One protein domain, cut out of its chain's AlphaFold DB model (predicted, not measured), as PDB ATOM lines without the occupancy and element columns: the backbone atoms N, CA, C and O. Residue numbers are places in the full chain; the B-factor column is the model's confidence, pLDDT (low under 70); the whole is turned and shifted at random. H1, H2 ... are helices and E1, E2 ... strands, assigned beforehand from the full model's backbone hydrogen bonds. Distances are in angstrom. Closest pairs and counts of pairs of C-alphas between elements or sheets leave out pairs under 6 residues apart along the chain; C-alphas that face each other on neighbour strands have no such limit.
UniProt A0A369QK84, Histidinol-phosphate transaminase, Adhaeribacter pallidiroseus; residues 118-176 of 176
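What this domain is: This is residues 118 to 176 of the 176 residues of the protein "Histidinol-phosphate transaminase" of Adhaeribacter pallidiroseus (UniProt A0A369QK84). A ribbon of two parallel strands, E1 and E2, runs through the middle, with the helix H2 packed on one face and the short helix H3 on the other. The longest helix, H1, packs on H2, away from E2 and H3. The printed part has 59 residues with three named helices and two named strands, in the order H1, E1, H2, E2, H3, and its class is mixed, helices and strands. It is compact, with a radius of gyration of the C-alphas of 11.8 A and spans of 33 by 24 by 13 A.

Where its parts are: E1 is residues 135 to 140, 15.0 A long, from C-alpha 135 at (36.952, 5.052, -28.606). E2 is residues 156 to 161, 15.9 A long. H2 is residues 145 to 151, 10.1 A long. H1 is residues 118 to 128, 15.5 A long, beginning with C-alpha 118 at (39.903, 2.247, -9.510). H3 is residues 170 to 174, 6.2 A long, ending with C-alpha 174 at (44.797, 14.490, -31.391).

How they stand to each other: E1 and E2 are parallel neighbours at 26 degrees; N 136 and O 156, 2.9 A apart, and N 158 and O 136, 2.8 A apart, are within hydrogen-bond range. E1, H2 and E2 form a strand-helix-strand unit, two parallel neighbour strands with a helix between them along the chain, and its crossover is right-handed. The closest C-alphas of H2 and E2 are those of Pro 147 and Trp 157, 6.0 A apart. H1 and H2 touch, closest at the C-alphas of Ala 125 and Ala 150, 4.7 A apart, and run the same way at a shallow tilt of 32 degrees, only just short of steep. The closest C-alphas of H3 and E2 are those of Met 173 and Val 160, 6.2 A apart. H3 is apart from H1 and from H2. In H1, H2 and H3 every O i to N i+4 pair is within hydrogen-bond range.

The domain as a whole: The two C-alphas farthest apart are those of Glu 132 and Asp 165, 35.0 A. The printed part has no cut and ends at residue 176, the chain's last. The links E1 to H2 and H2 to E2 are tight, H1 to E1 and E2 to H3 short. The mean pLDDT of the printed part is 95.3, and no printed residue is under 70.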
ATOM      1  N   GLY A 118      40.348   3.384  -8.690       96.31
ATOM      2  CA  GLY A 118      39.903   2.247  -9.510       96.31
ATOM      3  C   GLY A 118      38.408   2.293  -9.858       96.31
ATOM      4  O   GLY A 118      38.079   2.358 -11.042       96.31
ATOM      5  N   PRO A 119      37.498   2.338  -8.864       96.44
ATOM      6  CA  PRO A 119      36.061   2.468  -9.116       96.44
ATOM      7  C   PRO A 119      35.683   3.717  -9.927       96.44
ATOM      8  O   PRO A 119      34.813   3.645 -10.792       96.44
ATOM      9  N   LEU A 120      36.374   4.844  -9.714       97.06
ATOM     10  CA  LEU A 120      36.149   6.078 -10.477       97.06
ATOM     11  C   LEU A 120      36.559   5.932 -11.951       97.06
ATOM     12  O   LEU A 120      35.841   6.388 -12.839       97.06
ATOM     13  N   LEU A 121      37.690   5.274 -12.227       96.81
ATOM     14  CA  LEU A 121      38.140   4.976 -13.590       96.81
ATOM     15  C   LEU A 121      37.190   4.001 -14.297       96.81
ATOM     16  O   LEU A 121      36.886   4.207 -15.471       96.81
ATOM     17  N   LEU A 122      36.671   2.999 -13.583       95.94
ATOM     18  CA  LEU A 122      35.651   2.089 -14.104       95.94
ATOM     19  C   LEU A 122      34.342   2.831 -14.409       95.94
ATOM     20  O   LEU A 122      33.770   2.658 -15.483       95.94
ATOM     21  N   ALA A 123      33.884   3.699 -13.504       95.62
ATOM     22  CA  ALA A 123      32.702   4.526 -13.731       95.62
ATOM     23  C   ALA A 123      32.881   5.439 -14.956       95.62
ATOM     24  O   ALA A 123      31.952   5.588 -15.753       95.62
ATOM     25  N   ALA A 124      34.080   5.999 -15.149       95.38
ATOM     26  CA  ALA A 124      34.418   6.768 -16.342       95.38
ATOM     27  C   ALA A 124      34.369   5.898 -17.607       95.38
ATOM     28  O   ALA A 124      33.712   6.290 -18.572       95.38
ATOM     29  N   ALA A 125      34.981   4.708 -17.597       95.44
ATOM     30  CA  ALA A 125      34.907   3.760 -18.709       95.44
ATOM     31  C   ALA A 125      33.445   3.448 -19.069       95.44
ATOM     32  O   ALA A 125      33.012   3.709 -20.185       95.44
ATOM     33  N   MET A 126      32.634   3.030 -18.094       94.19
ATOM     34  CA  MET A 126      31.207   2.753 -18.285       94.19
ATOM     35  C   MET A 126      30.427   3.950 -18.841       94.19
ATOM     36  O   MET A 126      29.515   3.776 -19.649       94.19
ATOM     37  N   TYR A 127      30.727   5.167 -18.380       94.50
ATOM     38  CA  TYR A 127      30.011   6.367 -18.798       94.50
ATOM     39  C   TYR A 127      30.350   6.770 -20.237       94.50
ATOM     40  O   TYR A 127      29.436   7.046 -21.019       94.50
ATOM     41  N   TYR A 128      31.636   6.780 -20.591       93.56
ATOM     42  CA  TYR A 128      32.101   7.212 -21.909       93.56
ATOM     43  C   TYR A 128      31.960   6.130 -22.986       93.56
ATOM     44  O   TYR A 128      31.858   6.465 -24.160       93.56
ATOM     45  N   SER A 129      31.834   4.856 -22.607       94.50
ATOM     46  CA  SER A 129      31.587   3.740 -23.530       94.50
ATOM     47  C   SER A 129      30.134   3.585 -23.997       94.50
ATOM     48  O   SER A 129      29.821   2.668 -24.751       94.50
ATOM     49  N   LYS A 130      29.207   4.455 -23.572       90.38
ATOM     50  CA  LYS A 130      27.766   4.292 -23.856       90.38
ATOM     51  C   LYS A 130      27.383   4.431 -25.327       90.38
ATOM     52  O   LYS A 130      26.344   3.914 -25.732       90.38
ATOM     53  N   LYS A 131      28.148   5.198 -26.104       90.75
ATOM     54  CA  LYS A 131      27.824   5.484 -27.503       90.75
ATOM     55  C   LYS A 131      28.451   4.422 -28.403       90.75
ATOM     56  O   LYS A 131      29.627   4.097 -28.257       90.75
ATOM     57  N   GLU A 132      27.692   3.918 -29.367       88.44
ATOM     58  CA  GLU A 132      28.238   3.022 -30.386       88.44
ATOM     59  C   GLU A 132      29.375   3.708 -31.162       88.44
ATOM     60  O   GLU A 132      29.292   4.892 -31.498       88.44
ATOM     61  N   GLY A 133      30.462   2.973 -31.402       87.38
ATOM     62  CA  GLY A 133      31.662   3.516 -32.043       87.38
ATOM     63  C   GLY A 133      32.505   4.430 -31.148       87.38
ATOM     64  O   GLY A 133      33.381   5.125 -31.660       87.38
ATOM     65  N   SER A 134      32.268   4.447 -29.830       93.94
ATOM     66  CA  SER A 134      33.161   5.138 -28.890       93.94
ATOM     67  C   SER A 134      34.579   4.577 -28.972       93.94
ATOM     68  O   SER A 134      34.791   3.381 -29.204       93.94
ATOM     69  N   ASN A 135      35.558   5.444 -28.731       94.81
ATOM     70  CA  ASN A 135      36.952   5.052 -28.606       94.81
ATOM     71  C   ASN A 135      37.611   5.738 -27.400       94.81
ATOM     72  O   ASN A 135      37.146   6.780 -26.937       94.81
ATOM     73  N   ILE A 136      38.681   5.125 -26.893       95.56
ATOM     74  CA  ILE A 136      39.583   5.709 -25.897       95.56
ATOM     75  C   ILE A 136      40.969   5.805 -26.514       95.56
ATOM     76  O   ILE A 136      41.523   4.799 -26.960       95.56
ATOM     77  N   VAL A 137      41.537   7.008 -26.495       96.62
ATOM     78  CA  VAL A 137      42.894   7.281 -26.968       96.62
ATOM     79  C   VAL A 137      43.856   7.291 -25.782       96.62
ATOM     80  O   VAL A 137      43.606   7.962 -24.782       96.62
ATOM     81  N   SER A 138      44.972   6.568 -25.880       97.25
ATOM     82  CA  SER A 138      46.039   6.617 -24.872       97.25
ATOM     83  C   SER A 138      47.427   6.478 -25.489       97.25
ATOM     84  O   SER A 138      47.581   5.893 -26.560       97.25
ATOM     85  N   GLY A 139      48.451   6.929 -24.759       97.69
ATOM     86  CA  GLY A 139      49.831   6.516 -25.024       97.69
ATOM     87  C   GLY A 139      50.017   5.001 -24.855       97.69
ATOM     88  O   GLY A 139      49.232   4.351 -24.154       97.69
ATOM     89  N   ASP A 140      51.047   4.445 -25.487       97.00
ATOM     90  CA  ASP A 140      51.428   3.036 -25.396       97.00
ATOM     91  C   ASP A 140      52.955   2.897 -25.259       97.00
ATOM     92  O   ASP A 140      53.676   3.220 -26.212       97.00
ATOM     93  N   PRO A 141      53.466   2.439 -24.095       96.50
ATOM     94  CA  PRO A 141      52.733   1.944 -22.916       96.50
ATOM     95  C   PRO A 141      52.096   3.040 -22.029       96.50
ATOM     96  O   PRO A 141      52.505   4.197 -22.047       96.50
ATOM     97  N   THR A 142      51.115   2.654 -21.198       95.62
ATOM     98  CA  THR A 142      50.469   3.514 -20.179       95.62
ATOM     99  C   THR A 142      49.883   2.699 -19.009       95.62
ATOM    100  O   THR A 142      49.882   1.465 -19.038       95.62
ATOM    101  N   TYR A 143      49.329   3.372 -17.992       96.06
ATOM    102  CA  TYR A 143      48.464   2.738 -16.992       96.06
ATOM    103  C   TYR A 143      47.127   2.327 -17.625       96.06
ATOM    104  O   TYR A 143      46.285   3.155 -17.966       96.06
ATOM    105  N   ALA A 144      46.944   1.022 -17.800       94.00
ATOM    106  CA  ALA A 144      45.949   0.474 -18.715       94.00
ATOM    107  C   ALA A 144      44.573   0.156 -18.103       94.00
ATOM    108  O   ALA A 144      43.780  -0.477 -18.790       94.00
ATOM    109  N   SER A 145      44.278   0.535 -16.850       94.75
ATOM    110  CA  SER A 145      43.011   0.138 -16.198       94.75
ATOM    111  C   SER A 145      41.794   0.643 -16.974       94.75
ATOM    112  O   SER A 145      41.054  -0.158 -17.526       94.75
ATOM    113  N   LEU A 146      41.651   1.964 -17.120       95.44
ATOM    114  CA  LEU A 146      40.509   2.569 -17.811       95.44
ATOM    115  C   LEU A 146      40.334   2.076 -19.257       95.44
ATOM    116  O   LEU A 146      39.234   1.645 -19.589       95.44
ATOM    117  N   PRO A 147      41.348   2.120 -20.146       95.12
ATOM    118  CA  PRO A 147      41.134   1.700 -21.529       95.12
ATOM    119  C   PRO A 147      40.892   0.188 -21.672       95.12
ATOM    120  O   PRO A 147      40.214  -0.236 -22.610       95.12
ATOM    121  N   ARG A 148      41.407  -0.632 -20.742       94.81
ATOM    122  CA  ARG A 148      41.070  -2.058 -20.671       94.81
ATOM    123  C   ARG A 148      39.611  -2.249 -20.275       94.81
ATOM    124  O   ARG A 148      38.897  -2.901 -21.020       94.81
ATOM    125  N   ASP A 149      39.175  -1.623 -19.185       95.00
ATOM    126  CA  ASP A 149      37.790  -1.714 -18.712       95.00
ATOM    127  C   ASP A 149      36.811  -1.192 -19.781       95.00
ATOM    128  O   ASP A 149      35.767  -1.784 -20.021       95.00
ATOM    129  N   ALA A 150      37.170  -0.127 -20.509       94.56
ATOM    130  CA  ALA A 150      36.376   0.392 -21.626       94.56
ATOM    131  C   ALA A 150      36.220  -0.627 -22.770       94.56
ATOM    132  O   ALA A 150      35.169  -0.682 -23.414       94.56
ATOM    133  N   SER A 151      37.242  -1.452 -23.021       92.25
ATOM    134  CA  SER A 151      37.202  -2.469 -24.080       92.25
ATOM    135  C   SER A 151      36.149  -3.550 -23.802       92.25
ATOM    136  O   SER A 151      35.560  -4.079 -24.743       92.25
ATOM    137  N   ASP A 152      35.835  -3.806 -22.526       92.00
ATOM    138  CA  ASP A 152      34.750  -4.706 -22.115       92.00
ATOM    139  C   ASP A 152      33.351  -4.126 -22.431       92.00
ATOM    140  O   ASP A 152      32.365  -4.862 -22.498       92.00
ATOM    141  N   PHE A 153      33.256  -2.816 -22.695       91.19
ATOM    142  CA  PHE A 153      32.027  -2.099 -23.057       91.19
ATOM    143  C   PHE A 153      31.968  -1.719 -24.549       91.19
ATOM    144  O   PHE A 153      31.444  -0.664 -24.908       91.19
ATOM    145  N   ASN A 154      32.502  -2.563 -25.443       87.62
ATOM    146  CA  ASN A 154      32.495  -2.362 -26.906       87.62
ATOM    147  C   ASN A 154      33.146  -1.046 -27.380       87.62
ATOM    148  O   ASN A 154      32.815  -0.525 -28.447       87.62
ATOM    149  N   THR A 155      34.064  -0.488 -26.593       95.38
ATOM    150  CA  THR A 155      34.812   0.721 -26.953       95.38
ATOM    151  C   THR A 155      36.169   0.351 -27.523       95.38
ATOM    152  O   THR A 155      36.872  -0.500 -26.986       95.38
ATOM    153  N   THR A 156      36.556   0.998 -28.620       96.06
ATOM    154  CA  THR A 156      37.846   0.710 -29.259       96.06
ATOM    155  C   THR A 156      38.979   1.398 -28.504       96.06
ATOM    156  O   THR A 156      38.935   2.607 -28.279       96.06
ATOM    157  N   TRP A 157      40.024   0.656 -28.138       96.12
ATOM    158  CA  TRP A 157      41.229   1.236 -27.546       96.12
ATOM    159  C   TRP A 157      42.235   1.646 -28.634       96.12
ATOM    160  O   TRP A 157      42.970   0.819 -29.175       96.12
ATOM    161  N   ASN A 158      42.287   2.947 -28.920       96.62
ATOM    162  CA  ASN A 158      43.227   3.571 -29.846       96.62
ATOM    163  C   ASN A 158      44.556   3.885 -29.140       96.62
ATOM    164  O   ASN A 158      44.671   4.828 -28.358       96.62
ATOM    165  N   LYS A 159      45.580   3.083 -29.432       97.44
ATOM    166  CA  LYS A 159      46.921   3.210 -28.848       97.44
ATOM    167  C   LYS A 159      47.834   4.068 -29.718       97.44
ATOM    168  O   LYS A 159      47.942   3.836 -30.923       97.44
ATOM    169  N   VAL A 160      48.524   5.022 -29.102       98.19
ATOM    170  CA  VAL A 160      49.519   5.880 -29.753       98.19
ATOM    171  C   VAL A 160      50.895   5.582 -29.164       98.19
ATOM    172  O   VAL A 160      51.071   5.760 -27.960       98.19
ATOM    173  N   PRO A 161      51.869   5.118 -29.969       98.25
ATOM    174  CA  PRO A 161      53.220   4.866 -29.478       98.25
ATOM    175  C   PRO A 161      53.819   6.105 -28.810       98.25
ATOM    176  O   PRO A 161      53.635   7.221 -29.297       98.25
ATOM    177  N   LEU A 162      54.545   5.906 -27.709       98.38
ATOM    178  CA  LEU A 162      55.353   6.976 -27.127       98.38
ATOM    179  C   LEU A 162      56.468   7.403 -28.093       98.38
ATOM    180  O   LEU A 162      56.906   6.642 -28.961       98.38
ATOM    181  N   THR A 163      56.966   8.620 -27.901       98.06
ATOM    182  CA  THR A 163      58.166   9.114 -28.584       98.06
ATOM    183  C   THR A 163      59.405   8.292 -28.195       98.06
ATOM    184  O   THR A 163      59.405   7.543 -27.215       98.06
ATOM    185  N   ALA A 164      60.511   8.468 -28.925       97.62
ATOM    186  CA  ALA A 164      61.779   7.789 -28.625       97.62
ATOM    187  C   ALA A 164      62.345   8.115 -27.224       97.62
ATOM    188  O   ALA A 164      63.138   7.344 -26.689       97.62
ATOM    189  N   ASP A 165      61.930   9.234 -26.620       97.50
ATOM    190  CA  ASP A 165      62.261   9.642 -25.250       97.50
ATOM    191  C   ASP A 165      61.154   9.310 -24.226       97.50
ATOM    192  O   ASP A 165      61.146   9.869 -23.130       97.50
ATOM    193  N   TYR A 166      60.243   8.386 -24.560       96.81
ATOM    194  CA  TYR A 166      59.151   7.903 -23.702       96.81
ATOM    195  C   TYR A 166      58.163   8.993 -23.246       96.81
ATOM    196  O   TYR A 166      57.604   8.919 -22.149       96.81
ATOM    197  N   LYS A 167      57.910   9.999 -24.089       97.88
ATOM    198  CA  LYS A 167      56.870  11.015 -23.871       97.88
ATOM    199  C   LYS A 167      55.604  10.697 -24.657       97.88
ATOM    200  O   LYS A 167      55.612   9.926 -25.615       97.88
ATOM    201  N   LEU A 168      54.504  11.323 -24.244       98.00
ATOM    202  CA  LEU A 168      53.259  11.313 -25.006       98.00
ATOM    203  C   LEU A 168      53.425  12.154 -26.279       98.00
ATOM    204  O   LEU A 168      53.804  13.323 -26.197       98.00
ATOM    205  N   ASP A 169      53.106  11.568 -27.430       97.69
ATOM    206  CA  ASP A 169      52.984  12.287 -28.700       97.69
ATOM    207  C   ASP A 169      51.570  12.877 -28.815       97.69
ATOM    208  O   ASP A 169      50.631  12.217 -29.268       97.69
ATOM    209  N   LEU A 170      51.406  14.113 -28.335       97.44
ATOM    210  CA  LEU A 170      50.100  14.774 -28.271       97.44
ATOM    211  C   LEU A 170      49.518  15.055 -29.666       97.44
ATOM    212  O   LEU A 170      48.318  14.873 -29.861       97.44
ATOM    213  N   ASP A 171      50.361  15.398 -30.643       97.88
ATOM    214  CA  ASP A 171      49.940  15.667 -32.024       97.88
ATOM    215  C   ASP A 171      49.432  14.392 -32.718       97.88
ATOM    216  O   ASP A 171      48.507  14.432 -33.532       97.88
ATOM    217  N   ALA A 172      50.041  13.237 -32.431       97.75
ATOM    218  CA  ALA A 172      49.560  11.950 -32.926       97.75
ATOM    219  C   ALA A 172      48.303  11.465 -32.187       97.75
ATOM    220  O   ALA A 172      47.490  10.763 -32.792       97.75
ATOM    221  N   MET A 173      48.136  11.824 -30.908       97.62
ATOM    222  CA  MET A 173      46.931  11.530 -30.122       97.62
ATOM    223  C   MET A 173      45.717  12.340 -30.583       97.62
ATOM    224  O   MET A 173      44.636  11.768 -30.690       97.62
ATOM    225  N   GLU A 174      45.884  13.623 -30.909       96.88
ATOM    226  CA  GLU A 174      44.797  14.490 -31.391       96.88
ATOM    227  C   GLU A 174      44.160  13.983 -32.700       96.88
ATOM    228  O   GLU A 174      42.975  14.188 -32.944       96.88
ATOM    229  N   LYS A 175      44.924  13.272 -33.537       96.12
ATOM    230  CA  LYS A 175      44.491  12.784 -34.861       96.12
ATOM    231  C   LYS A 175      43.693  11.467 -34.838       96.12
ATOM    232  O   LYS A 175      43.506  10.876 -35.905       96.12
ATOM    233  N   ARG A 176      43.315  10.949 -33.666       90.75
ATOM    234  CA  ARG A 176      42.686   9.621 -33.497       90.75
ATOM    235  C   ARG A 176      41.168   9.643 -33.379       90.75
ATOM    236  O   ARG A 176      40.599  10.701 -33.051       90.75
TER     237      ARG A 176